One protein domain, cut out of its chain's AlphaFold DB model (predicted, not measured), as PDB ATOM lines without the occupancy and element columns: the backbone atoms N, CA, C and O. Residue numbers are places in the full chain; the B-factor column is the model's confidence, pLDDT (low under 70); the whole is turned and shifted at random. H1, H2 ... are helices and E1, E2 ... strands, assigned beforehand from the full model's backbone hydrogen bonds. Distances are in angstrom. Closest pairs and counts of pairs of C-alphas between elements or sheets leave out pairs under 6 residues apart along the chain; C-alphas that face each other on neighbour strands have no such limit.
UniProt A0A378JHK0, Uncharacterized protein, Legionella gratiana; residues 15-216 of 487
ATOM      1  N   LYS A  15     130.433 104.850 117.940       89.94
ATOM      2  CA  LYS A  15     129.678 105.873 118.659       89.94
ATOM      3  C   LYS A  15     129.851 105.694 120.168       89.94
ATOM      4  O   LYS A  15     129.606 104.622 120.716       89.94
ATOM      5  N   ILE A  16     130.245 106.772 120.830       94.25
ATOM      6  CA  ILE A  16     130.351 106.872 122.283       94.25
ATOM      7  C   ILE A  16     129.281 107.855 122.748       94.25
ATOM      8  O   ILE A  16     129.276 109.005 122.318       94.25
ATOM      9  N   THR A  17     128.388 107.446 123.637       97.31
ATOM     10  CA  THR A  17     127.486 108.369 124.332       97.31
ATOM     11  C   THR A  17     128.099 108.731 125.683       97.31
ATOM     12  O   THR A  17     128.438 107.849 126.470       97.31
ATOM     13  N   ILE A  18     128.219 110.022 125.981       98.38
ATOM     14  CA  ILE A  18     128.599 110.518 127.308       98.38
ATOM     15  C   ILE A  18     127.464 111.411 127.802       98.38
ATOM     16  O   ILE A  18     127.070 112.333 127.094       98.38
ATOM     17  N   LEU A  19     126.934 111.160 128.998       98.50
ATOM     18  CA  LEU A  19     125.908 112.015 129.606       98.50
ATOM     19  C   LEU A  19     126.408 112.631 130.917       98.50
ATOM     20  O   LEU A  19     127.170 111.984 131.640       98.50
ATOM     21  N   ASP A  20     125.923 113.821 131.277       97.94
ATOM     22  CA  ASP A  20     125.781 114.134 132.701       97.94
ATOM     23  C   ASP A  20     124.751 113.207 133.348       97.94
ATOM     24  O   ASP A  20     123.888 112.617 132.699       97.94
ATOM     25  N   PHE A  21     124.846 113.091 134.661       97.75
ATOM     26  CA  PHE A  21     123.886 112.409 135.492       97.75
ATOM     27  C   PHE A  21     122.781 113.349 135.990       97.75
ATOM     28  O   PHE A  21     121.612 113.163 135.640       97.75
ATOM     29  N   ASP A  22     123.141 114.353 136.792       94.62
ATOM     30  CA  ASP A  22     122.169 115.265 137.399       94.62
ATOM     31  C   ASP A  22     121.450 116.078 136.322       94.62
ATOM     32  O   ASP A  22     122.101 116.592 135.428       94.62
ATOM     33  N   GLN A  23     120.118 116.156 136.388       95.62
ATOM     34  CA  GLN A  23     119.225 116.876 135.459       95.62
ATOM     35  C   GLN A  23     119.315 116.520 133.963       95.62
ATOM     36  O   GLN A  23     118.438 116.912 133.196       95.62
ATOM     37  N   THR A  24     120.284 115.713 133.543       97.75
ATOM     38  CA  THR A  24     120.365 115.114 132.207       97.75
ATOM     39  C   THR A  24     119.754 113.711 132.185       97.75
ATOM     40  O   THR A  24     118.930 113.416 131.319       97.75
ATOM     41  N   VAL A  25     120.105 112.860 133.157       97.94
ATOM     42  CA  VAL A  25     119.513 111.524 133.370       97.94
ATOM     43  C   VAL A  25     118.417 111.595 134.433       97.94
ATOM     44  O   VAL A  25     117.341 111.017 134.252       97.94
ATOM     45  N   SER A  26     118.672 112.313 135.531       97.19
ATOM     46  CA  SER A  26     117.684 112.516 136.592       97.19
ATOM     47  C   SER A  26     116.688 113.638 136.272       97.19
ATOM     48  O   SER A  26     116.925 114.473 135.397       97.19
ATOM     49  N   ILE A  27     115.549 113.672 136.973       95.25
ATOM     50  CA  ILE A  27     114.570 114.773 136.868       95.25
ATOM     51  C   ILE A  27     115.015 115.966 137.732       95.25
ATOM     52  O   ILE A  27     114.873 117.121 137.338       95.25
ATOM     53  N   GLN A  28     115.557 115.681 138.916       92.62
ATOM     54  CA  GLN A  28     116.017 116.645 139.913       92.62
ATOM     55  C   GLN A  28     117.503 116.432 140.228       92.62
ATOM     56  O   GLN A  28     118.000 115.304 140.140       92.62
ATOM     57  N   HIS A  29     118.201 117.502 140.624       90.69
ATOM     58  CA  HIS A  29     119.563 117.397 141.152       90.69
ATOM     59  C   HIS A  29     119.588 116.486 142.383       90.69
ATOM     60  O   HIS A  29     118.755 116.608 143.274       90.69
ATOM     61  N   THR A  30     120.582 115.609 142.440       88.06
ATOM     62  CA  THR A  30     120.783 114.644 143.521       88.06
ATOM     63  C   THR A  30     122.026 114.948 144.353       88.06
ATOM     64  O   THR A  30     122.063 114.570 145.522       88.06
ATOM     65  N   PHE A  31     123.002 115.694 143.815       84.94
ATOM     66  CA  PHE A  31     124.285 115.944 144.482       84.94
ATOM     67  C   PHE A  31     124.174 116.524 145.895       84.94
ATOM     68  O   PHE A  31     124.864 116.052 146.792       84.94
ATOM     69  N   GLY A  32     123.289 117.499 146.127       79.75
ATOM     70  CA  GLY A  32     123.139 118.121 147.451       79.75
ATOM     71  C   GLY A  32     122.704 117.146 148.553       79.75
ATOM     72  O   GLY A  32     123.071 117.325 149.711       79.75
ATOM     73  N   GLU A  33     121.965 116.094 148.192       79.12
ATOM     74  CA  GLU A  33     121.459 115.077 149.120       79.12
ATOM     75  C   GLU A  33     122.322 113.803 149.125       79.12
ATOM     76  O   GLU A  33     122.443 113.135 150.156       79.12
ATOM     77  N   HIS A  34     122.962 113.479 147.997       85.25
ATOM     78  CA  HIS A  34     123.608 112.187 147.742       85.25
ATOM     79  C   HIS A  34     125.116 112.246 147.454       85.25
ATOM     80  O   HIS A  34     125.718 111.218 147.120       85.25
ATOM     81  N   CYS A  35     125.758 113.399 147.664       83.81
ATOM     82  CA  CYS A  35     127.214 113.500 147.773       83.81
ATOM     83  C   CYS A  35     127.773 112.582 148.878       83.81
ATOM     84  O   CYS A  35     127.080 112.231 149.834       83.81
ATOM     85  N   LEU A  36     129.045 112.192 148.761       81.50
ATOM     86  CA  LEU A  36     129.682 111.256 149.700       81.50
ATOM     87  C   LEU A  36     129.653 111.738 151.160       81.50
ATOM     88  O   LEU A  36     129.517 110.910 152.059       81.50
ATOM     89  N   ASP A  37     129.716 113.052 151.400       81.06
ATOM     90  CA  ASP A  37     129.708 113.639 152.748       81.06
ATOM     91  C   ASP A  37     128.446 113.292 153.552       81.06
ATOM     92  O   ASP A  37     128.526 113.032 154.753       81.06
ATOM     93  N   ASN A  38     127.290 113.186 152.894       78.38
ATOM     94  CA  ASN A  38     126.030 112.831 153.554       78.38
ATOM     95  C   ASN A  38     125.907 111.324 153.859       78.38
ATOM     96  O   ASN A  38     125.050 110.923 154.648       78.38
ATOM     97  N   HIS A  39     126.750 110.486 153.242       84.69
ATOM     98  CA  HIS A  39     126.634 109.021 153.252       84.69
ATOM     99  C   HIS A  39     127.884 108.312 153.799       84.69
ATOM    100  O   HIS A  39     128.020 107.104 153.629       84.69
ATOM    101  N   GLN A  40     128.760 109.025 154.520       80.12
ATOM    102  CA  GLN A  40     130.007 108.492 155.105       80.12
ATOM    103  C   GLN A  40     129.820 107.246 156.000       80.12
ATOM    104  O   GLN A  40     130.757 106.473 156.180       80.12
ATOM    105  N   ASN A  41     128.618 107.039 156.554       84.56
ATOM    106  CA  ASN A  41     128.276 105.902 157.419       84.56
ATOM    107  C   ASN A  41     127.557 104.742 156.693       84.56
ATOM    108  O   ASN A  41     127.153 103.783 157.347       84.56
ATOM    109  N   LEU A  42     127.337 104.834 155.377       88.62
ATOM    110  CA  LEU A  42     126.691 103.784 154.582       88.62
ATOM    111  C   LEU A  42     127.730 102.928 153.855       88.62
ATOM    112  O   LEU A  42     128.764 103.429 153.411       88.62
ATOM    113  N   SER A  43     127.444 101.636 153.670       93.00
ATOM    114  CA  SER A  43     128.289 100.803 152.812       93.00
ATOM    115  C   SER A  43     128.097 101.172 151.336       93.00
ATOM    116  O   SER A  43     127.055 101.692 150.930       93.00
ATOM    117  N   MET A  44     129.076 100.837 150.488       92.31
ATOM    118  CA  MET A  44     128.923 100.986 149.034       92.31
ATOM    119  C   MET A  44     127.689 100.236 148.503       92.31
ATOM    120  O   MET A  44     127.025 100.726 147.592       92.31
ATOM    121  N   THR A  45     127.348  99.087 149.091       94.94
ATOM    122  CA  THR A  45     126.152  98.318 148.725       94.94
ATOM    123  C   THR A  45     124.873  99.090 149.048       94.94
ATOM    124  O   THR A  45     123.992  99.168 148.196       94.94
ATOM    125  N   ASP A  46     124.785  99.716 150.224       95.19
ATOM    126  CA  ASP A  46     123.611 100.507 150.620       95.19
ATOM    127  C   ASP A  46     123.442 101.735 149.718       95.19
ATOM    128  O   ASP A  46     122.347 102.006 149.230       95.19
ATOM    129  N   ILE A  47     124.543 102.436 149.423       95.94
ATOM    130  CA  ILE A  47     124.574 103.590 148.511       95.94
ATOM    131  C   ILE A  47     124.133 103.190 147.092       95.94
ATOM    132  O   ILE A  47     123.394 103.925 146.432       95.94
ATOM    133  N   TYR A  48     124.552 102.015 146.619       97.88
ATOM    134  CA  TYR A  48     124.155 101.478 145.318       97.88
ATOM    135  C   TYR A  48     122.657 101.124 145.272       97.88
ATOM    136  O   TYR A  48     121.969 101.488 144.316       97.88
ATOM    137  N   GLN A  49     122.112 100.487 146.319       97.25
ATOM    138  CA  GLN A  49     120.667 100.221 146.402       97.25
ATOM    139  C   GLN A  49     119.846 101.511 146.554       97.25
ATOM    140  O   GLN A  49     118.785 101.625 145.944       97.25
ATOM    141  N   LEU A  50     120.344 102.513 147.289       95.25
ATOM    142  CA  LEU A  50     119.726 103.840 147.380       95.25
ATOM    143  C   LEU A  50     119.576 104.468 145.986       95.25
ATOM    144  O   LEU A  50     118.491 104.927 145.632       95.25
ATOM    145  N   GLY A  51     120.626 104.393 145.160       96.94
ATOM    146  CA  GLY A  51     120.582 104.804 143.756       96.94
ATOM    147  C   GLY A  51     119.523 104.052 142.942       96.94
ATOM    148  O   GLY A  51     118.698 104.676 142.274       96.94
ATOM    149  N   LYS A  52     119.479 102.715 143.042       97.81
ATOM    150  CA  LYS A  52     118.469 101.885 142.348       97.81
ATOM    151  C   LYS A  52     117.035 102.229 142.752       97.81
ATOM    152  O   LYS A  52     116.150 102.222 141.896       97.81
ATOM    153  N   ASN A  53     116.812 102.537 144.028       95.31
ATOM    154  CA  ASN A  53     115.503 102.901 144.563       95.31
ATOM    155  C   ASN A  53     115.073 104.297 144.096       95.31
ATOM    156  O   ASN A  53     113.956 104.467 143.613       95.31
ATOM    157  N   HIS A  54     115.960 105.292 144.172       95.06
ATOM    158  CA  HIS A  54     115.653 106.664 143.750       95.06
ATOM    159  C   HIS A  54     115.402 106.764 142.234       95.06
ATOM    160  O   HIS A  54     114.531 107.515 141.787       95.06
ATOM    161  N   ALA A  55     116.071 105.921 141.443       96.62
ATOM    162  CA  ALA A  55     115.850 105.816 140.005       96.62
ATOM    163  C   ALA A  55     114.431 105.363 139.597       96.62
ATOM    164  O   ALA A  55     114.068 105.497 138.432       96.62
ATOM    165  N   ILE A  56     113.608 104.853 140.525       93.75
ATOM    166  CA  ILE A  56     112.203 104.495 140.256       93.75
ATOM    167  C   ILE A  56     111.348 105.739 139.965       93.75
ATOM    168  O   ILE A  56     110.397 105.651 139.194       93.75
ATOM    169  N   GLN A  57     111.668 106.883 140.583       93.94
ATOM    170  CA  GLN A  57     110.840 108.099 140.539       93.94
ATOM    171  C   GLN A  57     111.565 109.317 139.950       93.94
ATOM    172  O   GLN A  57     110.911 110.248 139.490       93.94
ATOM    173  N   ASN A  58     112.901 109.319 139.948       95.88
ATOM    174  CA  ASN A  58     113.720 110.472 139.568       95.88
ATOM    175  C   ASN A  58     114.566 110.222 138.303       95.88
ATOM    176  O   ASN A  58     115.692 110.699 138.208       95.88
ATOM    177  N   VAL A  59     114.046 109.476 137.325       97.19
ATOM    178  CA  VAL A  59     114.667 109.284 135.998       97.19
ATOM    179  C   VAL A  59     113.779 109.901 134.923       97.19
ATOM    180  O   VAL A  59     112.562 109.723 134.950       97.19
ATOM    181  N   LYS A  60     114.373 110.617 133.961       97.94
ATOM    182  CA  LYS A  60     113.620 111.172 132.829       97.94
ATOM    183  C   LYS A  60     113.052 110.071 131.937       97.94
ATOM    184  O   LYS A  60     113.780 109.213 131.446       97.94
ATOM    185  N   MET A  61     111.763 110.173 131.628       96.81
ATOM    186  CA  MET A  61     111.108 109.354 130.608       96.81
ATOM    187  C   MET A  61     111.763 109.586 129.235       96.81
ATOM    188  O   MET A  61     111.896 110.739 128.815       96.81
ATOM    189  N   GLY A  62     112.141 108.514 128.532       95.81
ATOM    190  CA  GLY A  62     112.797 108.576 127.224       95.81
ATOM    191  C   GLY A  62     114.330 108.554 127.269       95.81
ATOM    192  O   GLY A  62     114.955 108.533 126.208       95.81
ATOM    193  N   ILE A  63     114.959 108.542 128.453       96.75
ATOM    194  CA  ILE A  63     116.428 108.465 128.579       96.75
ATOM    195  C   ILE A  63     116.994 107.166 127.982       96.75
ATOM    196  O   ILE A  63     118.100 107.150 127.449       96.75
ATOM    197  N   GLU A  64     116.208 106.089 127.997       94.25
ATOM    198  CA  GLU A  64     116.511 104.779 127.417       94.25
ATOM    199  C   GLU A  64     116.741 104.814 125.893       94.25
ATOM    200  O   GLU A  64     117.339 103.899 125.324       94.25
ATOM    201  N   ALA A  65     116.332 105.893 125.214       92.81
ATOM    202  CA  ALA A  65     116.650 106.113 123.806       92.81
ATOM    203  C   ALA A  65     118.136 106.458 123.572       92.81
ATOM    204  O   ALA A  65     118.648 106.196 122.480       92.81
ATOM    205  N   VAL A  66     118.826 107.021 124.576       94.69
ATOM    206  CA  VAL A  66     120.228 107.477 124.489       94.69
ATOM    207  C   VAL A  66     121.177 106.745 125.444       94.69
ATOM    208  O   VAL A  66     122.311 106.463 125.058       94.69
ATOM    209  N   LEU A  67     120.730 106.394 126.655       95.38
ATOM    210  CA  LEU A  67     121.509 105.652 127.652       95.38
ATOM    211  C   LEU A  67     121.406 104.151 127.358       95.38
ATOM    212  O   LEU A  67     120.670 103.408 128.004       95.38
ATOM    213  N   LYS A  68     122.161 103.714 126.350       91.62
ATOM    214  CA  LYS A  68     122.225 102.321 125.904       91.62
ATOM    215  C   LYS A  68     123.654 101.807 125.952       91.62
ATOM    216  O   LYS A  68     124.590 102.525 125.606       91.62
ATOM    217  N   HIS A  69     123.833 100.574 126.400       93.56
ATOM    218  CA  HIS A  69     125.154  99.993 126.586       93.56
ATOM    219  C   HIS A  69     125.134  98.537 126.110       93.56
ATOM    220  O   HIS A  69     124.336  97.747 126.616       93.56
ATOM    221  N   ASN A  70     125.958  98.202 125.113       89.31
ATOM    222  CA  ASN A  70     126.054  96.870 124.513       89.31
ATOM    223  C   ASN A  70     127.442  96.599 123.895       89.31
ATOM    224  O   ASN A  70     128.278  97.498 123.755       89.31
ATOM    225  N   ASP A  71     127.685  95.339 123.523       83.06
ATOM    226  CA  ASP A  71     128.984  94.891 123.015       83.06
ATOM    227  C   ASP A  71     129.280  95.298 121.558       83.06
ATOM    228  O   ASP A  71     130.453  95.430 121.207       83.06
ATOM    229  N   SER A  72     128.267  95.553 120.720       80.62
ATOM    230  CA  SER A  72     128.481  95.870 119.301       80.62
ATOM    231  C   SER A  72     128.825  97.348 119.078       80.62
ATOM    232  O   SER A  72     129.970  97.692 118.774       80.62
ATOM    233  N   ASP A  73     127.855  98.239 119.287       76.25
ATOM    234  CA  ASP A  73     127.857  99.579 118.683       76.25
ATOM    235  C   ASP A  73     127.624 100.706 119.696       76.25
ATOM    236  O   ASP A  73     128.050 101.839 119.467       76.25
ATOM    237  N   GLU A  74     126.978 100.417 120.828       82.94
ATOM    238  CA  GLU A  74     126.522 101.435 121.779       82.94
ATOM    239  C   GLU A  74     127.368 101.387 123.055       82.94
ATOM    240  O   GLU A  74     127.104 100.600 123.964       82.94
ATOM    241  N   LEU A  75     128.393 102.245 123.148       91.25
ATOM    242  CA  LEU A  75     129.106 102.469 124.407       91.25
ATOM    243  C   LEU A  75     128.604 103.744 125.073       91.25
ATOM    244  O   LEU A  75     128.864 104.840 124.586       91.25
ATOM    245  N   THR A  76     127.937 103.594 126.215       96.06
ATOM    246  CA  THR A  76     127.585 104.721 127.090       96.06
ATOM    247  C   THR A  76     128.510 104.813 128.303       96.06
ATOM    248  O   THR A  76     128.851 103.789 128.900       96.06
ATOM    249  N   ALA A  77     128.863 106.045 128.675       98.19
ATOM    250  CA  ALA A  77     129.549 106.431 129.905       98.19
ATOM    251  C   ALA A  77     128.886 107.674 130.541       98.19
ATOM    252  O   ALA A  77     128.104 108.378 129.900       98.19
ATOM    253  N   ILE A  78     129.224 107.968 131.799       98.62
ATOM    254  CA  ILE A  78     128.785 109.176 132.517       98.62
ATOM    255  C   ILE A  78     129.980 110.106 132.762       98.62
ATOM    256  O   ILE A  78     131.049 109.646 133.160       98.62
ATOM    257  N   ALA A  79     129.785 111.413 132.583       98.12
ATOM    258  CA  ALA A  79     130.705 112.468 132.999       98.12
ATOM    259  C   ALA A  79     129.951 113.494 133.851       98.12
ATOM    260  O   ALA A  79     129.170 114.298 133.341       98.12
ATOM    261  N   THR A  80     130.185 113.471 135.160       96.81
ATOM    262  CA  THR A  80     129.416 114.275 136.114       96.81
ATOM    263  C   THR A  80     130.298 114.985 137.133       96.81
ATOM    264  O   THR A  80     131.433 114.578 137.386       96.81
ATOM    265  N   TYR A  81     129.759 116.025 137.766       94.31
ATOM    266  CA  TYR A  81     130.346 116.603 138.975       94.31
ATOM    267  C   TYR A  81     129.815 115.943 140.260       94.31
ATOM    268  O   TYR A  81     130.291 116.256 141.343       94.31
ATOM    269  N   HIS A  82     128.885 114.990 140.181       92.44
ATOM    270  CA  HIS A  82     128.406 114.265 141.357       92.44
ATOM    271  C   HIS A  82     129.499 113.330 141.921       92.44
ATOM    272  O   HIS A  82     129.893 112.359 141.275       92.44
ATOM    273  N   ASN A  83     129.997 113.607 143.133       92.31
ATOM    274  CA  ASN A  83     131.185 112.940 143.700       92.31
ATOM    275  C   ASN A  83     130.969 111.508 144.224       92.31
ATOM    276  O   ASN A  83     131.934 110.833 144.573       92.31
ATOM    277  N   ASN A  84     129.726 111.024 144.257       95.44
ATOM    278  CA  ASN A  84     129.374 109.667 144.676       95.44
ATOM    279  C   ASN A  84     129.038 108.781 143.453       95.44
ATOM    280  O   ASN A  84     127.866 108.681 143.080       95.44
ATOM    281  N   PRO A  85     130.028 108.136 142.802       97.12
ATOM    282  CA  PRO A  85     129.817 107.328 141.596       97.12
ATOM    283  C   PRO A  85     129.075 106.010 141.862       97.12
ATOM    284  O   PRO A  85     128.551 105.408 140.926       97.12
ATOM    285  N   THR A  86     129.035 105.542 143.110       97.56
ATOM    286  CA  THR A  86     128.363 104.295 143.507       97.56
ATOM    287  C   THR A  86     126.843 104.449 143.455       97.56
ATOM    288  O   THR A  86     126.147 103.578 142.936       97.56
ATOM    289  N   TYR A  87     126.330 105.596 143.912       97.94
ATOM    290  CA  TYR A  87     124.913 105.965 143.802       97.94
ATOM    291  C   TYR A  87     124.460 106.028 142.332       97.94
ATOM    292  O   TYR A  87     123.423 105.478 141.956       97.94
ATOM    293  N   ILE A  88     125.299 106.611 141.471       98.38
ATOM    294  CA  ILE A  88     125.057 106.729 140.025       98.38
ATOM    295  C   ILE A  88     125.062 105.358 139.345       98.38
ATOM    296  O   ILE A  88     124.209 105.086 138.504       98.38
ATOM    297  N   ALA A  89     125.980 104.463 139.727       98.56
ATOM    298  CA  ALA A  89     125.990 103.094 139.219       98.56
ATOM    299  C   ALA A  89     124.686 102.349 139.557       98.56
ATOM    300  O   ALA A  89     124.201 101.570 138.738       98.56
ATOM    301  N   GLY A  90     124.078 102.645 140.711       98.31
ATOM    302  CA  GLY A  90     122.742 102.170 141.067       98.31
ATOM    303  C   GLY A  90     121.655 102.682 140.113       98.31
ATOM    304  O   GLY A  90     120.870 101.893 139.588       98.31
ATOM    305  N   TYR A  91     121.647 103.983 139.806       97.62
ATOM    306  CA  TYR A  91     120.740 104.553 138.796       97.62
ATOM    307  C   TYR A  91     120.889 103.881 137.430       97.62
ATOM    308  O   TYR A  91     119.913 103.404 136.855       97.62
ATOM    309  N   VAL A  92     122.123 103.811 136.926       98.38
ATOM    310  CA  VAL A  92     122.438 103.201 135.627       98.38
ATOM    311  C   VAL A  92     122.014 101.732 135.600       98.38
ATOM    312  O   VAL A  92     121.411 101.291 134.625       98.38
ATOM    313  N   SER A  93     122.247 100.987 136.686       98.44
ATOM    314  CA  SER A  93     121.806  99.596 136.812       98.44
ATOM    315  C   SER A  93     120.291  99.446 136.681       98.44
ATOM    316  O   SER A  93     119.814  98.557 135.967       98.44
ATOM    317  N   ARG A  94     119.523 100.336 137.325       97.44
ATOM    318  CA  ARG A  94     118.059 100.333 137.247       97.44
ATOM    319  C   ARG A  94     117.557 100.619 135.831       97.44
ATOM    320  O   ARG A  94     116.613  99.955 135.410       97.44
ATOM    321  N   ILE A  95     118.190 101.556 135.119       97.25
ATOM    322  CA  ILE A  95     117.839 101.940 133.739       97.25
ATOM    323  C   ILE A  95     118.178 100.819 132.747       97.25
ATOM    324  O   ILE A  95     117.346 100.459 131.921       97.25
ATOM    325  N   LEU A  96     119.373 100.226 132.850       96.31
ATOM    326  CA  LEU A  96     119.828  99.159 131.948       96.31
ATOM    327  C   LEU A  96     119.221  97.778 132.257       96.31
ATOM    328  O   LEU A  96     119.427  96.839 131.487       96.31
ATOM    329  N   GLY A  97     118.539  97.612 133.397       96.81
ATOM    330  CA  GLY A  97     118.037  96.312 133.861       96.81
ATOM    331  C   GLY A  97     119.146  95.286 134.144       96.81
ATOM    332  O   GLY A  97     118.906  94.082 134.075       96.81
ATOM    333  N   LYS A  98     120.371  95.751 134.419       97.25
ATOM    334  CA  LYS A  98     121.597  94.945 134.553       97.25
ATOM    335  C   LYS A  98     122.394  95.421 135.764       97.25
ATOM    336  O   LYS A  98     122.501  96.621 135.991       97.25
ATOM    337  N   GLU A  99     122.982  94.514 136.539       98.06
ATOM    338  CA  GLU A  99     123.862  94.910 137.649       98.06
ATOM    339  C   GLU A  99     125.197  95.480 137.140       98.06
ATOM    340  O   GLU A  99     125.742  95.004 136.141       98.06
ATOM    341  N   LEU A 100     125.723  96.481 137.852       98.44
ATOM    342  CA  LEU A 100     127.034  97.091 137.636       98.44
ATOM    343  C   LEU A 100     127.965  96.707 138.795       98.44
ATOM    344  O   LEU A 100     127.784  97.146 139.928       98.44
ATOM    345  N   ILE A 101     128.989  95.907 138.505       97.62
ATOM    346  CA  ILE A 101     129.946  95.404 139.496       97.62
ATOM    347  C   ILE A 101     131.229  96.230 139.406       97.62
ATOM    348  O   ILE A 101     131.956  96.147 138.413       97.62
ATOM    349  N   PHE A 102     131.524  97.014 140.444       98.31
ATOM    350  CA  PHE A 102     132.744  97.823 140.527       98.31
ATOM    351  C   PHE A 102     134.007  96.965 140.338       98.31
ATOM    352  O   PHE A 102     134.090  95.862 140.875       98.31
ATOM    353  N   GLN A 103     134.970  97.466 139.560       97.94
ATOM    354  CA  GLN A 103     136.242  96.789 139.280       97.94
ATOM    355  C   GLN A 103     137.444  97.571 139.820       97.94
ATOM    356  O   GLN A 103     138.287  97.008 140.514       97.94
ATOM    357  N   LYS A 104     137.555  98.856 139.462       97.88
ATOM    358  CA  LYS A 104     138.707  99.714 139.781       97.88
ATOM    359  C   LYS A 104     138.359 101.196 139.639       97.88
ATOM    360  O   LYS A 104     137.433 101.551 138.906       97.88
ATOM    361  N   THR A 105     139.165 102.046 140.269       98.19
ATOM    362  CA  THR A 105     139.175 103.499 140.055       98.19
ATOM    363  C   THR A 105     140.452 103.896 139.316       98.19
ATOM    364  O   THR A 105     141.530 103.384 139.611       98.19
ATOM    365  N   LEU A 106     140.330 104.805 138.351       97.88
ATOM    366  CA  LEU A 106     141.430 105.425 137.612       97.88
ATOM    367  C   LEU A 106     141.407 106.938 137.866       97.88
ATOM    368  O   LEU A 106     140.328 107.509 138.003       97.88
ATOM    369  N   TYR A 107     142.568 107.591 137.892       96.62
ATOM    370  CA  TYR A 107     142.693 109.030 138.161       96.62
ATOM    371  C   TYR A 107     143.411 109.749 137.017       96.62
ATOM    372  O   TYR A 107     144.376 109.216 136.465       96.62
ATOM    373  N   SER A 108     142.955 110.956 136.673       92.75
ATOM    374  CA  SER A 108     143.680 111.850 135.767       92.75
ATOM    375  C   SER A 108     144.811 112.570 136.511       92.75
ATOM    376  O   SER A 108     144.846 112.602 137.742       92.75
ATOM    377  N   THR A 109     145.747 113.168 135.773       80.31
ATOM    378  CA  THR A 109     146.876 113.903 136.360       80.31
ATOM    379  C   THR A 109     146.427 115.243 136.954       80.31
ATOM    380  O   THR A 109     146.318 115.364 138.175       80.31
ATOM    381  N   GLN A 110     146.145 116.245 136.117       80.81
ATOM    382  CA  GLN A 110     145.640 117.559 136.531       80.81
ATOM    383  C   GLN A 110     144.714 118.183 135.469       80.81
ATOM    384  O   GLN A 110     145.046 118.120 134.284       80.81
ATOM    385  N   PRO A 111     143.605 118.840 135.865       82.50
ATOM    386  CA  PRO A 111     142.986 118.784 137.192       82.50
ATOM    387  C   PRO A 111     142.455 117.374 137.482       82.50
ATOM    388  O   PRO A 111     141.808 116.763 136.631       82.50
ATOM    389  N   THR A 112     142.746 116.847 138.676       87.75
ATOM    390  CA  THR A 112     142.470 115.443 139.025       87.75
ATOM    391  C   THR A 112     140.971 115.137 139.034       87.75
ATOM    392  O   THR A 112     140.249 115.562 139.938       87.75
ATOM    393  N   THR A 113     140.529 114.354 138.058       93.44
ATOM    394  CA  THR A 113     139.219 113.701 137.980       93.44
ATOM    395  C   THR A 113     139.412 112.201 138.189       93.44
ATOM    396  O   THR A 113     140.522 111.682 138.056       93.44
ATOM    397  N   ALA A 114     138.345 111.492 138.540       97.00
ATOM    398  CA  ALA A 114     138.369 110.046 138.716       97.00
ATOM    399  C   ALA A 114     137.404 109.365 137.734       97.00
ATOM    400  O   ALA A 114     136.452 109.987 137.257       97.00
ATOM    401  N   ILE A 115     137.656 108.096 137.416       98.50
ATOM    402  CA  ILE A 115     136.762 107.203 136.671       98.50
ATOM    403  C   ILE A 115     136.614 105.914 137.470       98.50
ATOM    404  O   ILE A 115     137.598 105.204 137.672       98.50
ATOM    405  N   ASN A 116     135.388 105.576 137.868       98.50
ATOM    406  CA  ASN A 116     135.070 104.224 138.318       98.50
ATOM    407  C   ASN A 116     134.701 103.358 137.112       98.50
ATOM    408  O   ASN A 116     133.850 103.733 136.300       98.50
ATOM    409  N   VAL A 117     135.342 102.194 137.022       98.31
ATOM    410  CA  VAL A 117     135.121 101.180 135.989       98.31
ATOM    411  C   VAL A 117     134.217 100.089 136.556       98.31
ATOM    412  O   VAL A 117     134.531  99.506 137.598       98.31
ATOM    413  N   TYR A 118     133.118  99.793 135.867       98.38
ATOM    414  CA  TYR A 118     132.154  98.761 136.247       98.38
ATOM    415  C   TYR A 118     132.039  97.697 135.154       98.38
ATOM    416  O   TYR A 118     131.913  98.015 133.973       98.38
ATOM    417  N   LYS A 119     132.011  96.427 135.558       97.56
ATOM    418  CA  LYS A 119     131.577  95.324 134.698       97.56
ATOM    419  C   LYS A 119     130.052  95.266 134.715       97.56
ATOM    420  O   LYS A 119     129.466  95.234 135.796       97.56
ATOM    421  N   VAL A 120     129.415  95.217 133.549       97.50
ATOM    422  CA  VAL A 120     127.952  95.120 133.442       97.50
ATOM    423  C   VAL A 120     127.525  93.654 133.297       97.50
ATOM    424  O   VAL A 120     128.189  92.853 132.641       97.50
ATOM    425  N   ALA A 121     126.413  93.270 133.925       97.00
ATOM    426  CA  ALA A 121     125.905  91.902 133.870       97.00
ATOM    427  C   ALA A 121     125.542  91.464 132.432       97.00
ATOM    428  O   ALA A 121     124.610  91.988 131.810       97.00
ATOM    429  N   GLY A 122     126.267  90.464 131.919       94.94
ATOM    430  CA  GLY A 122     126.060  89.906 130.578       94.94
ATOM    431  C   GLY A 122     126.389  90.884 129.448       94.94
ATOM    432  O   GLY A 122     125.619  90.957 128.494       94.94
ATOM    433  N   ILE A 123     127.446  91.683 129.622       94.19
ATOM    434  CA  ILE A 123     128.101  92.528 128.611       94.19
ATOM    435  C   ILE A 123     129.611  92.433 128.894       94.19
ATOM    436  O   ILE A 123     130.011  92.395 130.063       94.19
ATOM    437  N   GLU A 124     130.452  92.334 127.866       91.81
ATOM    438  CA  GLU A 124     131.913  92.272 128.034       91.81
ATOM    439  C   GLU A 124     132.532  93.662 128.215       91.81
ATOM    440  O   GLU A 124     133.479  93.826 128.991       91.81
ATOM    441  N   ARG A 125     131.985  94.671 127.531       91.50
ATOM    442  CA  ARG A 125     132.464  96.059 127.595       91.50
ATOM    443  C   ARG A 125     132.199  96.709 128.968       91.50
ATOM    444  O   ARG A 125     131.180  96.429 129.607       91.50
ATOM    445  N   PRO A 126     133.108  97.578 129.450       95.12
ATOM    446  CA  PRO A 126     132.968  98.235 130.745       95.12
ATOM    447  C   PRO A 126     132.080  99.481 130.670       95.12
ATOM    448  O   PRO A 126     132.191 100.288 129.745       95.12
ATOM    449  N   PHE A 127     131.281  99.710 131.713       97.62
ATOM    450  CA  PHE A 127     130.608 100.990 131.928       97.62
ATOM    451  C   PHE A 127     131.506 101.912 132.761       97.62
ATOM    452  O   PHE A 127     132.015 101.513 133.813       97.62
ATOM    453  N   LEU A 128     131.694 103.151 132.304       98.44
ATOM    454  CA  LEU A 128     132.579 104.129 132.939       98.44
ATOM    455  C   LEU A 128     131.779 105.283 133.551       98.44
ATOM    456  O   LEU A 128     130.913 105.862 132.895       98.44
ATOM    457  N   ILE A 129     132.102 105.653 134.791       98.69
ATOM    458  CA  ILE A 129     131.544 106.834 135.466       98.69
ATOM    459  C   ILE A 129     132.696 107.751 135.857       98.69
ATOM    460  O   ILE A 129     133.425 107.451 136.805       98.69
ATOM    461  N   SER A 130     132.863 108.862 135.137       98.31
ATOM    462  CA  SER A 130     133.778 109.932 135.522       98.31
ATOM    463  C   SER A 130     133.122 110.891 136.510       98.31
ATOM    464  O   SER A 130     132.009 111.365 136.279       98.31
ATOM    465  N   TYR A 131     133.846 111.206 137.582       97.06
ATOM    466  CA  TYR A 131     133.403 112.051 138.686       97.06
ATOM    467  C   TYR A 131     134.549 112.923 139.225       97.06
ATOM    468  O   TYR A 131     135.725 112.707 138.909       97.06
ATOM    469  N   LEU A 132     134.212 113.913 140.055       94.56
ATOM    470  CA  LEU A 132     135.187 114.665 140.848       94.56
ATOM    471  C   LEU A 132     135.274 114.027 142.243       94.56
ATOM    472  O   LEU A 132     134.238 113.920 142.891       94.56
ATOM    473  N   PRO A 133     136.451 113.574 142.711       92.62
ATOM    474  CA  PRO A 133     136.572 112.877 143.996       92.62
ATOM    475  C   PRO A 133     136.551 113.809 145.221       92.62
ATOM    476  O   PRO A 133     136.494 113.334 146.350       92.62
ATOM    477  N   ASP A 134     136.648 115.120 145.011       90.94
ATOM    478  CA  ASP A 134     136.821 116.122 146.059       90.94
ATOM    479  C   ASP A 134     135.527 116.417 146.837       90.94
ATOM    480  O   ASP A 134     134.403 116.214 146.365       90.94
ATOM    481  N   LEU A 135     135.719 116.957 148.041       87.12
ATOM    482  CA  LEU A 135     134.681 117.276 149.020       87.12
ATOM    483  C   LEU A 135     134.743 118.771 149.390       87.12
ATOM    484  O   LEU A 135     135.769 119.434 149.185       87.12
ATOM    485  N   GLY A 136     133.654 119.309 149.945       85.06
ATOM    486  CA  GLY A 136     133.591 120.672 150.495       85.06
ATOM    487  C   GLY A 136     134.139 121.785 149.582       85.06
ATOM    488  O   GLY A 136     133.745 121.926 148.425       85.06
ATOM    489  N   LEU A 137     135.049 122.614 150.109       86.19
ATOM    490  CA  LEU A 137     135.629 123.746 149.369       86.19
ATOM    491  C   LEU A 137     136.550 123.311 148.219       86.19
ATOM    492  O   LEU A 137     136.546 123.954 147.171       86.19
ATOM    493  N   ALA A 138     137.296 122.211 148.378       88.62
ATOM    494  CA  ALA A 138     138.213 121.712 147.348       88.62
ATOM    495  C   ALA A 138     137.465 121.325 146.061       88.62
ATOM    496  O   ALA A 138     137.936 121.606 144.957       88.62
ATOM    497  N   PHE A 139     136.256 120.775 146.206       88.69
ATOM    498  CA  PHE A 139     135.338 120.524 145.098       88.69
ATOM    499  C   PHE A 139     135.012 121.800 144.310       88.69
ATOM    500  O   PHE A 139     135.187 121.832 143.093       88.69
ATOM    501  N   GLN A 140     134.610 122.877 144.992       85.88
ATOM    502  CA  GLN A 140     134.267 124.148 144.339       85.88
ATOM    503  C   GLN A 140     135.486 124.795 143.671       85.88
ATOM    504  O   GLN A 140     135.405 125.249 142.528       85.88
ATOM    505  N   THR A 141     136.649 124.776 144.333       88.31
ATOM    506  CA  THR A 141     137.920 125.208 143.731       88.31
ATOM    507  C   THR A 141     138.214 124.437 142.445       88.31
ATOM    508  O   THR A 141     138.578 125.052 141.443       88.31
ATOM    509  N   LYS A 142     138.004 123.115 142.434       89.25
ATOM    510  CA  LYS A 142     138.240 122.282 141.253       89.25
ATOM    511  C   LYS A 142     137.231 122.538 140.136       89.25
ATOM    512  O   LYS A 142     137.655 122.728 139.003       89.25
ATOM    513  N   VAL A 143     135.930 122.626 140.426       88.81
ATOM    514  CA  VAL A 143     134.899 122.972 139.424       88.81
ATOM    515  C   VAL A 143     135.220 124.302 138.730       88.81
ATOM    516  O   VAL A 143     135.065 124.417 137.516       88.81
ATOM    517  N   ASN A 144     135.760 125.280 139.462       86.69
ATOM    518  CA  ASN A 144     136.180 126.566 138.899       86.69
ATOM    519  C   ASN A 144     137.449 126.494 138.025       86.69
ATOM    520  O   ASN A 144     137.637 127.353 137.168       86.69
ATOM    521  N   GLN A 145     138.296 125.472 138.194       87.38
ATOM    522  CA  GLN A 145     139.458 125.198 137.331       87.38
ATOM    523  C   GLN A 145     139.085 124.428 136.049       87.38
ATOM    524  O   GLN A 145     139.902 124.319 135.134       87.38
ATOM    525  N   LEU A 146     137.876 123.864 135.970       86.25
ATOM    526  CA  LEU A 146     137.434 123.054 134.839       86.25
ATOM    527  C   LEU A 146     136.846 123.911 133.708       86.25
ATOM    528  O   LEU A 146     135.899 124.679 133.891       86.25
ATOM    529  N   ALA A 147     137.346 123.692 132.488       86.56
ATOM    530  CA  ALA A 147     136.760 124.201 131.248       86.56
ATOM    531  C   ALA A 147     135.492 123.406 130.874       86.56
ATOM    532  O   ALA A 147     135.410 122.768 129.827       86.56
ATOM    533  N   GLY A 148     134.493 123.401 131.763       90.56
ATOM    534  CA  GLY A 148     133.393 122.437 131.701       90.56
ATOM    535  C   GLY A 148     133.917 121.000 131.805       90.56
ATOM    536  O   GLY A 148     134.997 120.747 132.343       90.56
ATOM    537  N   LYS A 149     133.186 120.043 131.231       95.06
ATOM    538  CA  LYS A 149     133.528 118.616 131.343       95.06
ATOM    539  C   LYS A 149     134.564 118.111 130.349       95.06
ATOM    540  O   LYS A 149     134.835 116.913 130.322       95.06
ATOM    541  N   ASN A 150     135.207 118.996 129.591       95.38
ATOM    542  CA  ASN A 150     136.182 118.623 128.565       95.38
ATOM    543  C   ASN A 150     137.302 117.719 129.117       95.38
ATOM    544  O   ASN A 150     137.673 116.740 128.480       95.38
ATOM    545  N   ASN A 151     137.766 117.961 130.349       94.25
ATOM    546  CA  ASN A 151     138.762 117.104 131.006       94.25
ATOM    547  C   ASN A 151     138.234 115.692 131.326       94.25
ATOM    548  O   ASN A 151     138.986 114.725 131.237       94.25
ATOM    549  N   GLN A 152     136.949 115.549 131.664       96.06
ATOM    550  CA  GLN A 152     136.313 114.246 131.900       96.06
ATOM    551  C   GLN A 152     136.065 113.503 130.583       96.06
ATOM    552  O   GLN A 152     136.358 112.315 130.498       96.06
ATOM    553  N   ILE A 153     135.594 114.207 129.547       96.75
ATOM    554  CA  ILE A 153     135.394 113.670 128.190       96.75
ATOM    555  C   ILE A 153     136.722 113.140 127.628       96.75
ATOM    556  O   ILE A 153     136.803 111.986 127.205       96.75
ATOM    557  N   ASN A 154     137.787 113.943 127.698       95.25
ATOM    558  CA  ASN A 154     139.117 113.555 127.228       95.25
ATOM    559  C   ASN A 154     139.674 112.361 128.021       95.25
ATOM    560  O   ASN A 154     140.197 111.422 127.423       95.25
ATOM    561  N   PHE A 155     139.519 112.350 129.352       96.19
ATOM    562  CA  PHE A 155     140.010 111.249 130.184       96.19
ATOM    563  C   PHE A 155     139.228 109.941 129.961       96.19
ATOM    564  O   PHE A 155     139.842 108.881 129.845       96.19
ATOM    565  N   LEU A 156     137.899 110.002 129.802       97.06
ATOM    566  CA  LEU A 156     137.078 108.852 129.396       97.06
ATOM    567  C   LEU A 156     137.540 108.292 128.045       97.06
ATOM    568  O   LEU A 156     137.751 107.089 127.918       97.06
ATOM    569  N   THR A 157     137.760 109.166 127.061       95.25
ATOM    570  CA  THR A 157     138.237 108.788 125.719       95.25
ATOM    571  C   THR A 157     139.605 108.104 125.782       95.25
ATOM    572  O   THR A 157     139.804 107.055 125.170       95.25
ATOM    573  N   GLN A 158     140.533 108.644 126.578       95.06
ATOM    574  CA  GLN A 158     141.852 108.054 126.800       95.06
ATOM    575  C   GLN A 158     141.758 106.654 127.427       95.06
ATOM    576  O   GLN A 158     142.415 105.730 126.949       95.06
ATOM    577  N   VAL A 159     140.934 106.473 128.466       95.62
ATOM    578  CA  VAL A 159     140.730 105.162 129.109       95.62
ATOM    579  C   VAL A 159     140.127 104.158 128.127       95.62
ATOM    580  O   VAL A 159     140.647 103.053 128.002       95.62
ATOM    581  N   LEU A 160     139.093 104.546 127.376       93.88
ATOM    582  CA  LEU A 160     138.451 103.681 126.384       93.88
ATOM    583  C   LEU A 160     139.411 103.235 125.275       93.88
ATOM    584  O   LEU A 160     139.390 102.069 124.884       93.88
ATOM    585  N   ASN A 161     140.268 104.134 124.788       93.56
ATOM    586  CA  ASN A 161     141.291 103.797 123.800       93.56
ATOM    587  C   ASN A 161     142.348 102.844 124.388       93.56
ATOM    588  O   ASN A 161     142.691 101.839 123.772       93.56
ATOM    589  N   ASN A 162     142.819 103.110 125.611       93.12
ATOM    590  CA  ASN A 162     143.804 102.265 126.294       93.12
ATOM    591  C   ASN A 162     143.273 100.853 126.610       93.12
ATOM    592  O   ASN A 162     144.051  99.903 126.648       93.12
ATOM    593  N   GLU A 163     141.963 100.700 126.819       90.56
ATOM    594  CA  GLU A 163     141.292  99.406 127.019       90.56
ATOM    595  C   GLU A 163     140.794  98.764 125.705       90.56
ATOM    596  O   GLU A 163     140.008  97.814 125.738       90.56
ATOM    597  N   GLY A 164     141.224  99.276 124.542       89.38
ATOM    598  CA  GLY A 164     140.886  98.735 123.218       89.38
ATOM    599  C   GLY A 164     139.401  98.829 122.846       89.38
ATOM    600  O   GLY A 164     138.946  98.171 121.911       89.38
ATOM    601  N   GLN A 165     138.619  99.628 123.577       89.44
ATOM    602  CA  GLN A 165     137.171  99.748 123.386       89.44
ATOM    603  C   GLN A 165     136.813 100.568 122.146       89.44
ATOM    604  O   GLN A 165     135.756 100.341 121.540       89.44
ATOM    605  N   ILE A 166     137.698 101.496 121.777       89.81
ATOM    606  CA  ILE A 166     137.611 102.406 120.631       89.81
ATOM    607  C   ILE A 166     138.979 102.516 119.947       89.81
ATOM    608  O   ILE A 166     140.003 102.265 120.575       89.81
ATOM    609  N   ASP A 167     138.982 102.929 118.682       86.88
ATOM    610  CA  ASP A 167     140.173 103.399 117.967       86.88
ATOM    611  C   ASP A 167     140.138 104.930 117.958       86.88
ATOM    612  O   ASP A 167     139.159 105.507 117.484       86.88
ATOM    613  N   ILE A 168     141.193 105.587 118.455       85.62
ATOM    614  CA  ILE A 168     141.341 107.053 118.488       85.62
ATOM    615  C   ILE A 168     141.153 107.726 117.110       85.62
ATOM    616  O   ILE A 168     140.761 108.895 117.011       85.62
ATOM    617  N   ASN A 169     141.394 106.999 116.021       86.50
ATOM    618  CA  ASN A 169     141.209 107.511 114.670       86.50
ATOM    619  C   ASN A 169     139.742 107.437 114.226       86.50
ATOM    620  O   ASN A 169     139.285 108.343 113.529       86.50
ATOM    621  N   ASN A 170     138.982 106.446 114.700       88.12
ATOM    622  CA  ASN A 170     137.672 106.066 114.166       88.12
ATOM    623  C   ASN A 170     136.570 105.987 115.251       88.12
ATOM    624  O   ASN A 170     135.986 104.930 115.514       88.12
ATOM    625  N   PHE A 171     136.270 107.124 115.886       91.06
ATOM    626  CA  PHE A 171     135.183 107.262 116.862       91.06
ATOM    627  C   PHE A 171     134.457 108.610 116.735       91.06
ATOM    628  O   PHE A 171     134.995 109.566 116.177       91.06
ATOM    629  N   ILE A 172     133.250 108.689 117.298       93.25
ATOM    630  CA  ILE A 172     132.499 109.935 117.492       93.25
ATOM    631  C   ILE A 172     131.856 109.936 118.883       93.25
ATOM    632  O   ILE A 172     131.297 108.926 119.312       93.25
ATOM    633  N   ILE A 173     131.923 111.061 119.594       95.88
ATOM    634  CA  ILE A 173     131.258 111.257 120.886       95.88
ATOM    635  C   ILE A 173     129.958 112.029 120.676       95.88
ATOM    636  O   ILE A 173     129.945 113.069 120.026       95.88
ATOM    637  N   ASN A 174     128.878 111.556 121.288       97.31
ATOM    638  CA  ASN A 174     127.670 112.325 121.542       97.31
ATOM    639  C   ASN A 174     127.628 112.681 123.034       97.31
ATOM    640  O   ASN A 174     127.381 111.808 123.867       97.31
ATOM    641  N   PHE A 175     127.872 113.948 123.362       98.25
ATOM    642  CA  PHE A 175     127.856 114.468 124.725       98.25
ATOM    643  C   PHE A 175     126.528 115.167 125.046       98.25
ATOM    644  O   PHE A 175     126.144 116.107 124.350       98.25
ATOM    645  N   TYR A 176     125.846 114.719 126.099       98.56
ATOM    646  CA  TYR A 176     124.564 115.247 126.570       98.56
ATOM    647  C   TYR A 176     124.735 115.894 127.948       98.56
ATOM    648  O   TYR A 176     125.215 115.242 128.875       98.56
ATOM    649  N   ASP A 177     124.339 117.158 128.088       98.25
ATOM    650  CA  ASP A 177     124.452 117.920 129.340       98.25
ATOM    651  C   ASP A 177     123.362 119.004 129.379       98.25
ATOM    652  O   ASP A 177     123.049 119.618 128.357       98.25
ATOM    653  N   ASP A 178     122.752 119.241 130.536       97.12
ATOM    654  CA  ASP A 178     121.703 120.245 130.761       97.12
ATOM    655  C   ASP A 178     122.264 121.651 131.027       97.12
ATOM    656  O   ASP A 178     121.552 122.653 130.887       97.12
ATOM    657  N   THR A 179     123.555 121.760 131.349       96.00
ATOM    658  CA  THR A 179     124.214 123.032 131.620       96.00
ATOM    659  C   THR A 179     124.796 123.625 130.335       96.00
ATOM    660  O   THR A 179     125.794 123.147 129.786       96.00
ATOM    661  N   GLN A 180     124.247 124.764 129.896       95.62
ATOM    662  CA  GLN A 180     124.659 125.466 128.668       95.62
ATOM    663  C   GLN A 180     126.174 125.747 128.594       95.62
ATOM    664  O   GLN A 180     126.761 125.705 127.513       95.62
ATOM    665  N   LYS A 181     126.836 125.998 129.736       95.44
ATOM    666  CA  LYS A 181     128.297 126.178 129.822       95.44
ATOM    667  C   LYS A 181     129.063 124.910 129.419       95.44
ATOM    668  O   LYS A 181     130.012 125.003 128.645       95.44
ATOM    669  N   ASN A 182     128.659 123.736 129.911       96.62
ATOM    670  CA  ASN A 182     129.305 122.465 129.570       96.62
ATOM    671  C   ASN A 182     129.073 122.130 128.091       96.62
ATOM    672  O   ASN A 182     130.029 121.827 127.384       96.62
ATOM    673  N   TYR A 183     127.831 122.280 127.620       96.81
ATOM    674  CA  TYR A 183     127.462 122.161 126.207       96.81
ATOM    675  C   TYR A 183     128.335 123.047 125.303       96.81
ATOM    676  O   TYR A 183     128.936 122.561 124.349       96.81
ATOM    677  N   THR A 184     128.462 124.336 125.630       96.19
ATOM    678  CA  THR A 184     129.234 125.309 124.837       96.19
ATOM    679  C   THR A 184     130.726 124.979 124.813       96.19
ATOM    680  O   THR A 184     131.347 125.053 123.755       96.19
ATOM    681  N   ASN A 185     131.298 124.563 125.947       95.69
ATOM    682  CA  ASN A 185     132.705 124.161 126.028       95.69
ATOM    683  C   ASN A 185     132.988 122.872 125.240       95.69
ATOM    684  O   ASN A 185     134.050 122.757 124.623       95.69
ATOM    685  N   ALA A 186     132.047 121.925 125.222       96.31
ATOM    686  CA  ALA A 186     132.181 120.666 124.497       96.31
ATOM    687  C   ALA A 186     132.114 120.838 122.967       96.31
ATOM    688  O   ALA A 186     132.797 120.099 122.261       96.31
ATOM    689  N   LYS A 187     131.410 121.863 122.444       94.25
ATOM    690  CA  LYS A 187     131.444 122.219 121.004       94.25
ATOM    691  C   LYS A 187     132.858 122.488 120.477       94.25
ATOM    692  O   LYS A 187     133.105 122.343 119.287       94.25
ATOM    693  N   GLY A 188     133.773 122.926 121.346       92.81
ATOM    694  CA  GLY A 188     135.164 123.203 120.986       92.81
ATOM    695  C   GLY A 188     136.054 121.960 120.869       92.81
ATOM    696  O   GLY A 188     137.234 122.109 120.560       92.81
ATOM    697  N   LEU A 189     135.539 120.757 121.149       93.81
ATOM    698  CA  LEU A 189     136.310 119.516 121.071       93.81
ATOM    699  C   LEU A 189     136.161 118.834 119.696       93.81
ATOM    700  O   LEU A 189     135.039 118.685 119.204       93.81
ATOM    701  N   PRO A 190     137.261 118.349 119.089       92.88
ATOM    702  CA  PRO A 190     137.185 117.520 117.888       92.88
ATOM    703  C   PRO A 190     136.473 116.199 118.202       92.88
ATOM    704  O   PRO A 190     136.573 115.676 119.314       92.88
ATOM    705  N   LYS A 191     135.755 115.648 117.217       93.00
ATOM    706  CA  LYS A 191     134.960 114.408 117.338       93.00
ATOM    707  C   LYS A 191     133.877 114.419 118.434       93.00
ATOM    708  O   LYS A 191     133.401 113.351 118.818       93.00
ATOM    709  N   VAL A 192     133.450 115.590 118.923       96.25
ATOM    710  CA  VAL A 192     132.363 115.719 119.911       96.25
ATOM    711  C   VAL A 192     131.157 116.437 119.311       96.25
ATOM    712  O   VAL A 192     131.128 117.658 119.158       96.25
ATOM    713  N   ASN A 193     130.100 115.675 119.054       97.19
ATOM    714  CA  ASN A 193     128.756 116.217 118.941       97.19
ATOM    715  C   ASN A 193     128.264 116.583 120.344       97.19
ATOM    716  O   ASN A 193     128.337 115.763 121.260       97.19
ATOM    717  N   SER A 194     127.735 117.787 120.512       97.69
ATOM    718  CA  SER A 194     127.212 118.275 121.788       97.69
ATOM    719  C   SER A 194     125.698 118.444 121.699       97.69
ATOM    720  O   SER A 194     125.180 118.891 120.676       97.69
ATOM    721  N   PHE A 195     124.982 118.123 122.773       98.12
ATOM    722  CA  PHE A 195     123.525 118.185 122.852       98.12
ATOM    723  C   PHE A 195     123.115 118.827 124.178       98.12
ATOM    724  O   PHE A 195     123.412 118.293 125.249       98.12
ATOM    725  N   TRP A 196     122.438 119.972 124.111       98.19
ATOM    726  CA  TRP A 196     121.953 120.668 125.297       98.19
ATOM    727  C   TRP A 196     120.609 120.074 125.718       98.19
ATOM    728  O   TRP A 196     119.632 120.151 124.973       98.19
ATOM    729  N   VAL A 197     120.555 119.464 126.898       97.94
ATOM    730  CA  VAL A 197     119.357 118.807 127.440       97.94
ATOM    731  C   VAL A 197     118.502 119.810 128.220       97.94
ATOM    732  O   VAL A 197     118.994 120.806 128.749       97.94
ATOM    733  N   GLN A 198     117.190 119.590 128.284       96.56
ATOM    734  CA  GLN A 198     116.304 120.374 129.142       96.56
ATOM    735  C   GLN A 198     116.339 119.827 130.580       96.56
ATOM    736  O   GLN A 198     115.802 118.752 130.853       96.56
ATOM    737  N   GLY A 199     116.975 120.563 131.500       91.94
ATOM    738  CA  GLY A 199     117.235 120.104 132.872       91.94
ATOM    739  C   GLY A 199     115.980 119.873 133.723       91.94
ATOM    740  O   GLY A 199     115.695 118.755 134.146       91.94
ATOM    741  N   ASN A 200     115.166 120.913 133.924       86.56
ATOM    742  CA  ASN A 200     114.008 120.891 134.832       86.56
ATOM    743  C   ASN A 200     112.731 120.269 134.213       86.56
ATOM    744  O   ASN A 200     111.676 120.901 134.172       86.56
ATOM    745  N   THR A 201     112.812 119.034 133.707       93.38
ATOM    746  CA  THR A 201     111.684 118.306 133.083       93.38
ATOM    747  C   THR A 201     111.665 116.818 133.435       93.38
ATOM    748  O   THR A 201     112.707 116.189 133.606       93.38
ATOM    749  N   SER A 202     110.470 116.217 133.457       95.25
ATOM    750  CA  SER A 202     110.273 114.768 133.645       95.25
ATOM    751  C   SER A 202     110.501 113.921 132.384       95.25
ATOM    752  O   SER A 202     110.504 112.693 132.458       95.25
ATOM    753  N   LYS A 203     110.692 114.557 131.223       97.25
ATOM    754  CA  LYS A 203     110.949 113.911 129.929       97.25
ATOM    755  C   LYS A 203     112.311 114.325 129.395       97.25
ATOM    756  O   LYS A 203     112.693 115.486 129.537       97.25
ATOM    757  N   PHE A 204     113.012 113.397 128.757       97.75
ATOM    758  CA  PHE A 204     114.247 113.691 128.045       97.75
ATOM    759  C   PHE A 204     113.932 114.472 126.762       97.75
ATOM    760  O   PHE A 204     113.215 113.991 125.885       97.75
ATOM    761  N   SER A 205     114.444 115.698 126.670       97.12
ATOM    762  CA  SER A 205     114.259 116.603 125.533       97.12
ATOM    763  C   SER A 205     115.527 117.420 125.295       97.12
ATOM    764  O   SER A 205     116.266 117.734 126.231       97.12
ATOM    765  N   LEU A 206     115.775 117.761 124.030       97.38
ATOM    766  CA  LEU A 206     116.904 118.586 123.613       97.38
ATOM    767  C   LEU A 206     116.439 120.026 123.380       97.38
ATOM    768  O   LEU A 206     115.393 120.247 122.770       97.38
ATOM    769  N   GLN A 207     117.229 120.987 123.849       96.00
ATOM    770  CA  GLN A 207     117.066 122.416 123.581       96.00
ATOM    771  C   GLN A 207     117.848 122.832 122.329       96.00
ATOM    772  O   GLN A 207     117.352 123.589 121.501       96.00
ATOM    773  N   GLU A 208     119.071 122.319 122.181       96.19
ATOM    774  CA  GLU A 208     119.982 122.655 121.086       96.19
ATOM    775  C   GLU A 208     120.893 121.457 120.775       96.19
ATOM    776  O   GLU A 208     121.146 120.612 121.638       96.19
ATOM    777  N   GLN A 209     121.409 121.381 119.549       96.38
ATOM    778  CA  GLN A 209     122.407 120.390 119.154       96.38
ATOM    779  C   GLN A 209     123.492 121.022 118.283       96.38
ATOM    780  O   GLN A 209     123.224 121.905 117.468       96.38
ATOM    781  N   HIS A 210     124.711 120.512 118.415       95.94
ATOM    782  CA  HIS A 210     125.851 120.849 117.579       95.94
ATOM    783  C   HIS A 210     126.531 119.559 117.124       95.94
ATOM    784  O   HIS A 210     126.925 118.738 117.950       95.94
ATOM    785  N   LEU A 211     126.671 119.396 115.810       95.31
ATOM    786  CA  LEU A 211     127.390 118.282 115.202       95.31
ATOM    787  C   LEU A 211     128.763 118.775 114.749       95.31
ATOM    788  O   LEU A 211     128.849 119.806 114.078       95.31
ATOM    789  N   CYS A 212     129.828 118.061 115.115       91.00
ATOM    790  CA  CYS A 212     131.178 118.458 114.724       91.00
ATOM    791  C   CYS A 212     131.424 118.156 113.235       91.00
ATOM    792  O   CYS A 212     130.934 117.161 112.692       91.00
ATOM    793  N   THR A 213     132.224 118.990 112.573       77.38
ATOM    794  CA  THR A 213     132.457 118.920 111.120       77.38
ATOM    795  C   THR A 213     133.155 117.645 110.651       77.38
ATOM    796  O   THR A 213     133.001 117.279 109.493       77.38
ATOM    797  N   GLU A 214     133.860 116.917 111.522       68.88
ATOM    798  CA  GLU A 214     134.511 115.646 111.163       68.88
ATOM    799  C   GLU A 214     133.514 114.528 110.789       68.88
ATOM    800  O   GLU A 214     133.898 113.556 110.138       68.88
ATOM    801  N   GLN A 215     132.216 114.672 111.104       56.84
ATOM    802  CA  GLN A 215     131.193 113.700 110.693       56.84
ATOM    803  C   GLN A 215     130.992 113.596 109.173       56.84
ATOM    804  O   GLN A 215     130.536 112.551 108.703       56.84
ATOM    805  N   THR A 216     131.303 114.631 108.382       47.19
ATOM    806  CA  THR A 216     131.038 114.594 106.931       47.19
ATOM    807  C   THR A 216     131.925 113.612 106.173       47.19
ATOM    808  O   THR A 216     131.529 113.196 105.090       47.19
TER     809      THR A 216
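Overview. This is residues 15 to 216 of the 487 residues of an uncharacterized protein of Legionella gratiana (UniProt A0A378JHK0). A strongly twisted sheet of eight strands makes the core and curls round H6 on one face, where H7 also packs; H4 covers part of the other face, and H3 packs on H4. The 202 printed residues include seven named helices and eight named strands, in the order E1 H1 H2 H3 E2 H4 E3 E4 E5 H5 H6 E6 H7 E7 E8. The mixed sheet runs E3 E4 E5 E2 E1 E6 E7 E8, and the class is mixed, helices and strands, in three layers. The whole is compact, with a radius of gyration of the C-alphas of 15.6 A and spans of 50 by 39 by 35 A.

Arrangement. E1, residues 15 to 19, is the parallel neighbour of E2, residues 74 to 79, with N 17 and O 75 at 2.8 A, and of E6, residues 171 to 177, with N 16 and O 172 at 2.8 A, both within hydrogen-bond range. H1, residues 31 to 34, H2, residues 36 to 39, and H3, residues 44 to 54, are not on the sheet; with E1 and E2 they make a strand-helix-strand unit, parallel neighbour strands with helices between. H3 touches H4, residues 85 to 96, the same way at a steep tilt of 47 degrees, the closest C-alphas being those of Gly 51 and Gly 90, 4.3 A apart. H4 is on the sheet, at a height of 8.3 A over it. E3, residues 100 to 107, E4, residues 114 to 120, and E5, residues 126 to 131, form a meander, each strand the antiparallel neighbour of the one before, with N 101 and O 119 at 2.8 A and N 116 and O 129 at 2.9 A. E5 is parallel to E2, with N 130 and O 78 at 2.8 A. H5, residues 136 to 145, touches no helix and is not on the sheet. H6, residues 150 to 162, is on the opposite face from H4; the C-alphas of Gln 152 and Ala 79, its closest to E2, are 6.0 A apart. H7, residues 180 to 186, on the same face as H6, only just touches it, with 3 pairs of C-alphas within 8 A, through residue 150 alone. E6, H7 and E7, residues 192 to 197, make another strand-helix-strand unit, its crossover right-handed, with N 193 and O 173 at 2.8 A. E7 and E8, residues 206 to 210, form a hairpin, with N 194 and O 210 at 2.9 A. The split units E2, H4, E3 and E5, H5 H6, E6, with other strands between their two, also have right-handed crossovers. In H3, H4, H6 and H7 every O i to N i+4 pair is within hydrogen-bond range, in H5 5 of 6; H1 and H2 are too short for one.

Along the chain. E1 begins at C-alpha 15, (129.678, 105.873, 118.659). E3 is 19.7 A long and bends by 62 degrees at residue 103; E6 is 19.6 A, E4 19.0 A, H6 18.2 A and H4 16.1 A. E8 ends at C-alpha 210, (125.851, 120.849, 117.579).

Size, cuts and confidence. The C-alphas farthest apart, those of Asn 41 and Thr 216, are 51.3 A apart. The links E1 to H1 and H3 to E2 are long, and the printed part has no cut. Mean pLDDT of the printed part is 92.9, and residues 214 to 216 are under 70.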